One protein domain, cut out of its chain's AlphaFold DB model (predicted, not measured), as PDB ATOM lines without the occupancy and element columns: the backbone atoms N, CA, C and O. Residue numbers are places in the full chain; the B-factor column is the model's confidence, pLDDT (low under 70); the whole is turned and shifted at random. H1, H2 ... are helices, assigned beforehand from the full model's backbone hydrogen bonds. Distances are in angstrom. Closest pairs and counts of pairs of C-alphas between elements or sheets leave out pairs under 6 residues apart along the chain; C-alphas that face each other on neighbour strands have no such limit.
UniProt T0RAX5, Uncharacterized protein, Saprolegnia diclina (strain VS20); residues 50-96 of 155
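Overview. This is residues 50 to 96 of the 155 residues of an uncharacterized protein of Saprolegnia diclina (strain VS20) (UniProt T0RAX5). What shape is this? It is an open, flat L: H3 makes the long arm, and at its first end short H2 leads into H1, the short arm. What makes it up? The 47 printed residues hold H1, H2 and H3 in that order and no named strand; the class is all helix. How spread is it? It is only just extended, close to loose: radius of gyration of the C-alphas 14.7 A, spans 43 by 27 by 9 A.

Along the chain. Where is H3? Residues 67 to 94 run 40.7 A, from C-alpha 67 at (35.516, -12.640, -40.774) to C-alpha 94 at (16.231, -24.650, -6.960). And the others? H2 is residues 61 to 64; H1 is residues 50 to 58, 11.9 A long.

Arrangement. What is near H3? H2 is close but not clearly touching, the closest C-alphas being those of Ala 62 in H2 and Phe 70 in H3, 5.9 A apart; H1 is apart from H3. H1 and H2 meet only through their link. And the backbones? Every O i to N i+4 pair is within hydrogen-bond range in H1 and H3; H2 is too short for one.

Size, cuts and confidence. How large is it? The C-alphas farthest apart, of Asp 66 and Lys 96, are 44.3 A apart. Any cut or weak place? The printed part has no cut, both links are tight, and residues 50 to 56 have pLDDT under 70.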
ATOM      1  N   ASN A  50      10.638  -4.332 -35.747       51.88
ATOM      2  CA  ASN A  50      11.273  -4.528 -34.445       51.88
ATOM      3  C   ASN A  50      12.148  -5.780 -34.298       51.88
ATOM      4  O   ASN A  50      13.196  -5.661 -33.681       51.88
ATOM      5  N   PHE A  51      11.776  -6.956 -34.824       50.81
ATOM      6  CA  PHE A  51      12.644  -8.136 -34.665       50.81
ATOM      7  C   PHE A  51      13.886  -8.022 -35.547       50.81
ATOM      8  O   PHE A  51      15.008  -8.169 -35.081       50.81
ATOM      9  N   VAL A  52      13.697  -7.726 -36.833       58.00
ATOM     10  CA  VAL A  52      14.819  -7.641 -37.773       58.00
ATOM     11  C   VAL A  52      15.709  -6.439 -37.449       58.00
ATOM     12  O   VAL A  52      16.922  -6.551 -37.547       58.00
ATOM     13  N   GLU A  53      15.142  -5.316 -37.013       60.69
ATOM     14  CA  GLU A  53      15.887  -4.116 -36.629       60.69
ATOM     15  C   GLU A  53      16.615  -4.275 -35.297       60.69
ATOM     16  O   GLU A  53      17.733  -3.774 -35.195       60.69
ATOM     17  N   SER A  54      16.058  -4.982 -34.303       63.53
ATOM     18  CA  SER A  54      16.774  -5.235 -33.045       63.53
ATOM     19  C   SER A  54      17.973  -6.150 -33.275       63.53
ATOM     20  O   SER A  54      19.084  -5.786 -32.902       63.53
ATOM     21  N   TYR A  55      17.785  -7.266 -33.988       64.50
ATOM     22  CA  TYR A  55      18.885  -8.158 -34.369       64.50
ATOM     23  C   TYR A  55      19.904  -7.452 -35.265       64.50
ATOM     24  O   TYR A  55      21.108  -7.620 -35.100       64.50
ATOM     25  N   ASN A  56      19.440  -6.620 -36.198       69.81
ATOM     26  CA  ASN A  56      20.337  -5.846 -37.041       69.81
ATOM     27  C   ASN A  56      21.124  -4.796 -36.243       69.81
ATOM     28  O   ASN A  56      22.280  -4.555 -36.571       69.81
ATOM     29  N   SER A  57      20.514  -4.196 -35.215       70.25
ATOM     30  CA  SER A  57      21.155  -3.234 -34.306       70.25
ATOM     31  C   SER A  57      22.206  -3.907 -33.424       70.25
ATOM     32  O   SER A  57      23.317  -3.398 -33.309       70.25
ATOM     33  N   GLU A  58      21.886  -5.076 -32.867       70.81
ATOM     34  CA  GLU A  58      22.827  -5.919 -32.119       70.81
ATOM     35  C   GLU A  58      24.000  -6.383 -32.996       70.81
ATOM     36  O   GLU A  58      25.132  -6.446 -32.527       70.81
ATOM     37  N   ALA A  59      23.764  -6.613 -34.291       70.00
ATOM     38  CA  ALA A  59      24.791  -6.998 -35.256       70.00
ATOM     39  C   ALA A  59      25.584  -5.818 -35.858       70.00
ATOM     40  O   ALA A  59      26.500  -6.046 -36.651       70.00
ATOM     41  N   LEU A  60      25.279  -4.554 -35.525       75.94
ATOM     42  CA  LEU A  60      26.014  -3.396 -36.066       75.94
ATOM     43  C   LEU A  60      27.519  -3.413 -35.745       75.94
ATOM     44  O   LEU A  60      28.295  -3.129 -36.662       75.94
ATOM     45  N   PRO A  61      27.972  -3.758 -34.522       75.19
ATOM     46  CA  PRO A  61      29.400  -3.819 -34.202       75.19
ATOM     47  C   PRO A  61      30.145  -4.873 -35.032       75.19
ATOM     48  O   PRO A  61      31.294  -4.663 -35.417       75.19
ATOM     49  N   ALA A  62      29.462  -5.969 -35.370       73.19
ATOM     50  CA  ALA A  62      29.987  -7.070 -36.167       73.19
ATOM     51  C   ALA A  62      30.208  -6.719 -37.650       73.19
ATOM     52  O   ALA A  62      31.026  -7.346 -38.318       73.19
ATOM     53  N   ARG A  63      29.524  -5.699 -38.185       76.19
ATOM     54  CA  ARG A  63      29.616  -5.330 -39.613       76.19
ATOM     55  C   ARG A  63      30.992  -4.828 -40.046       76.19
ATOM     56  O   ARG A  63      31.309  -4.901 -41.228       76.19
ATOM     57  N   ASN A  64      31.768  -4.292 -39.109       79.88
ATOM     58  CA  ASN A  64      33.090  -3.724 -39.378       79.88
ATOM     59  C   ASN A  64      34.233  -4.661 -38.960       79.88
ATOM     60  O   ASN A  64      35.395  -4.261 -39.015       79.88
ATOM     61  N   GLN A  65      33.917  -5.877 -38.509       81.12
ATOM     62  CA  GLN A  65      34.911  -6.872 -38.122       81.12
ATOM     63  C   GLN A  65      35.340  -7.689 -39.340       81.12
ATOM     64  O   GLN A  65      34.543  -7.962 -40.241       81.12
ATOM     65  N   ASP A  66      36.604  -8.105 -39.371       88.25
ATOM     66  CA  ASP A  66      37.031  -9.129 -40.317       88.25
ATOM     67  C   ASP A  66      36.363 -10.478 -39.981       88.25
ATOM     68  O   ASP A  66      35.965 -10.711 -38.833       88.25
ATOM     69  N   PRO A  67      36.247 -11.392 -40.961       85.19
ATOM     70  CA  PRO A  67      35.516 -12.640 -40.774       85.19
ATOM     71  C   PRO A  67      36.003 -13.475 -39.587       85.19
ATOM     72  O   PRO A  67      35.190 -14.099 -38.914       85.19
ATOM     73  N   PHE A  68      37.311 -13.489 -39.312       88.44
ATOM     74  CA  PHE A  68      37.857 -14.270 -38.207       88.44
ATOM     75  C   PHE A  68      37.414 -13.691 -36.861       88.44
ATOM     76  O   PHE A  68      36.841 -14.416 -36.045       88.44
ATOM     77  N   ASN A  69      37.605 -12.387 -36.656       83.19
ATOM     78  CA  ASN A  69      37.201 -11.727 -35.416       83.19
ATOM     79  C   ASN A  69      35.684 -11.752 -35.200       83.19
ATOM     80  O   ASN A  69      35.248 -11.923 -34.065       83.19
ATOM     81  N   PHE A  70      34.892 -11.683 -36.275       86.19
ATOM     82  CA  PHE A  70      33.442 -11.866 -36.212       86.19
ATOM     83  C   PHE A  70      33.048 -13.233 -35.640       86.19
ATOM     84  O   PHE A  70      32.211 -13.321 -34.741       86.19
ATOM     85  N   PHE A  71      33.647 -14.319 -36.141       85.75
ATOM     86  CA  PHE A  71      33.328 -15.654 -35.636       85.75
ATOM     87  C   PHE A  71      33.781 -15.842 -34.190       85.75
ATOM     88  O   PHE A  71      33.053 -16.453 -33.410       85.75
ATOM     89  N   VAL A  72      34.944 -15.300 -33.819       89.19
ATOM     90  CA  VAL A  72      35.433 -15.347 -32.435       89.19
ATOM     91  C   VAL A  72      34.468 -14.626 -31.494       89.19
ATOM     92  O   VAL A  72      34.013 -15.239 -30.530       89.19
ATOM     93  N   SER A  73      34.067 -13.389 -31.805       85.44
ATOM     94  CA  SER A  73      33.131 -12.649 -30.950       85.44
ATOM     95  C   SER A  73      31.776 -13.343 -30.847       85.44
ATOM     96  O   SER A  73      31.214 -13.443 -29.760       85.44
ATOM     97  N   GLN A  74      31.270 -13.907 -31.950       85.56
ATOM     98  CA  GLN A  74      30.017 -14.655 -31.904       85.56
ATOM     99  C   GLN A  74      30.107 -15.907 -31.028       85.56
ATOM    100  O   GLN A  74      29.127 -16.261 -30.373       85.56
ATOM    101  N   MET A  75      31.241 -16.611 -31.032       89.38
ATOM    102  CA  MET A  75      31.435 -17.774 -30.167       89.38
ATOM    103  C   MET A  75      31.494 -17.370 -28.690       89.38
ATOM    104  O   MET A  75      30.885 -18.048 -27.860       89.38
ATOM    105  N   ASP A  76      32.156 -16.256 -28.369       90.56
ATOM    106  CA  ASP A  76      32.212 -15.714 -27.007       90.56
ATOM    107  C   ASP A  76      30.826 -15.297 -26.496       90.56
ATOM    108  O   ASP A  76      30.450 -15.630 -25.363       90.56
ATOM    109  N   ASP A  77      30.026 -14.649 -27.346       88.00
ATOM    110  CA  ASP A  77      28.647 -14.274 -27.031       88.00
ATOM    111  C   ASP A  77      27.788 -15.519 -26.797       88.00
ATOM    112  O   ASP A  77      27.132 -15.642 -25.759       88.00
ATOM    113  N   MET A  78      27.855 -16.503 -27.701       89.44
ATOM    114  CA  MET A  78      27.136 -17.771 -27.550       89.44
ATOM    115  C   MET A  78      27.527 -18.502 -26.260       89.44
ATOM    116  O   MET A  78      26.653 -19.010 -25.552       89.44
ATOM    117  N   MET A  79      28.820 -18.546 -25.927       93.81
ATOM    118  CA  MET A  79      29.316 -19.162 -24.697       93.81
ATOM    119  C   MET A  79      28.773 -18.437 -23.460       93.81
ATOM    120  O   MET A  79      28.281 -19.080 -22.525       93.81
ATOM    121  N   THR A  80      28.808 -17.106 -23.465       93.12
ATOM    122  CA  THR A  80      28.308 -16.269 -22.369       93.12
ATOM    123  C   THR A  80      26.800 -16.445 -22.187       93.12
ATOM    124  O   THR A  80      26.321 -16.672 -21.069       93.12
ATOM    125  N   THR A  81      26.029 -16.435 -23.276       89.62
ATOM    126  CA  THR A  81      24.586 -16.703 -23.254       89.62
ATOM    127  C   THR A  81      24.286 -18.112 -22.738       89.62
ATOM    128  O   THR A  81      23.441 -18.289 -21.861       89.62
ATOM    129  N   ALA A  82      25.006 -19.133 -23.205       93.94
ATOM    130  CA  ALA A  82      24.801 -20.507 -22.753       93.94
ATOM    131  C   ALA A  82      25.093 -20.669 -21.251       93.94
ATOM    132  O   ALA A  82      24.316 -21.301 -20.525       93.94
ATOM    133  N   TYR A  83      26.181 -20.069 -20.762       95.06
ATOM    134  CA  TYR A  83      26.539 -20.106 -19.346       95.06
ATOM    135  C   TYR A  83      25.501 -19.389 -18.475       95.06
ATOM    136  O   TYR A  83      25.029 -19.949 -17.480       95.06
ATOM    137  N   THR A  84      25.088 -18.180 -18.858       94.12
ATOM    138  CA  THR A  84      24.075 -17.411 -18.117       94.12
ATOM    139  C   THR A  84      22.736 -18.143 -18.073       94.12
ATOM    140  O   THR A  84      22.156 -18.284 -16.993       94.12
ATOM    141  N   HIS A  85      22.278 -18.702 -19.196       90.88
ATOM    142  CA  HIS A  85      21.062 -19.516 -19.248       90.88
ATOM    143  C   HIS A  85      21.159 -20.754 -18.357       90.88
ATOM    144  O   HIS A  85      20.222 -21.043 -17.612       90.88
ATOM    145  N   ARG A  86      22.299 -21.456 -18.359       93.31
ATOM    146  CA  ARG A  86      22.531 -22.601 -17.469       93.31
ATOM    147  C   ARG A  86      22.434 -22.203 -15.996       93.31
ATOM    148  O   ARG A  86      21.774 -22.890 -15.217       93.31
ATOM    149  N   MET A  87      23.066 -21.096 -15.612       94.56
ATOM    150  CA  MET A  87      23.041 -20.600 -14.233       94.56
ATOM    151  C   MET A  87      21.635 -20.168 -13.802       94.56
ATOM    152  O   MET A  87      21.202 -20.488 -12.691       94.56
ATOM    153  N   LEU A  88      20.894 -19.493 -14.685       89.00
ATOM    154  CA  LEU A  88      19.505 -19.105 -14.443       89.00
ATOM    155  C   LEU A  88      18.585 -20.321 -14.335       89.00
ATOM    156  O   LEU A  88      17.803 -20.390 -13.391       89.00
ATOM    157  N   ALA A  89      18.719 -21.306 -15.223       87.75
ATOM    158  CA  ALA A  89      17.942 -22.541 -15.174       87.75
ATOM    159  C   ALA A  89      18.191 -23.315 -13.870       87.75
ATOM    160  O   ALA A  89      17.242 -23.739 -13.209       87.75
ATOM    161  N   ALA A  90      19.452 -23.435 -13.441       89.94
ATOM    162  CA  ALA A  90      19.798 -24.057 -12.164       89.94
ATOM    163  C   ALA A  90      19.202 -23.288 -10.972       89.94
ATOM    164  O   ALA A  90      18.657 -23.892 -10.046       89.94
ATOM    165  N   LYS A  91      19.262 -21.950 -11.000       90.62
ATOM    166  CA  LYS A  91      18.625 -21.100  -9.988       90.62
ATOM    167  C   LYS A  91      17.111 -21.316  -9.951       90.62
ATOM    168  O   LYS A  91      16.577 -21.571  -8.880       90.62
ATOM    169  N   TRP A  92      16.433 -21.272 -11.094       86.62
ATOM    170  CA  TRP A  92      14.978 -21.431 -11.169       86.62
ATOM    171  C   TRP A  92      14.513 -22.823 -10.750       86.62
ATOM    172  O   TRP A  92      13.491 -22.935 -10.077       86.62
ATOM    173  N   SER A  93      15.291 -23.859 -11.074       87.25
ATOM    174  CA  SER A  93      15.051 -25.223 -10.602       87.25
ATOM    175  C   SER A  93      15.105 -25.307  -9.070       87.25
ATOM    176  O   SER A  93      14.167 -25.810  -8.450       87.25
ATOM    177  N   ARG A  94      16.137 -24.725  -8.434       90.00
ATOM    178  CA  ARG A  94      16.231 -24.650  -6.960       90.00
ATOM    179  C   ARG A  94      15.085 -23.856  -6.341       90.00
ATOM    180  O   ARG A  94      14.509 -24.291  -5.350       90.00
ATOM    181  N   ASP A  95      14.730 -22.734  -6.957       88.44
ATOM    182  CA  ASP A  95      13.651 -21.859  -6.498       88.44
ATOM    183  C   ASP A  95      12.252 -22.448  -6.787       88.44
ATOM    184  O   ASP A  95      11.247 -21.796  -6.498       88.44
ATOM    185  N   LYS A  96      12.164 -23.651  -7.387       86.25
ATOM    186  CA  LYS A  96      10.926 -24.305  -7.852       86.25
ATOM    187  C   LYS A  96      10.026 -23.371  -8.669       86.25
ATOM    188  O   LYS A  96       8.799 -23.449  -8.613       86.25
TER     189      LYS A  96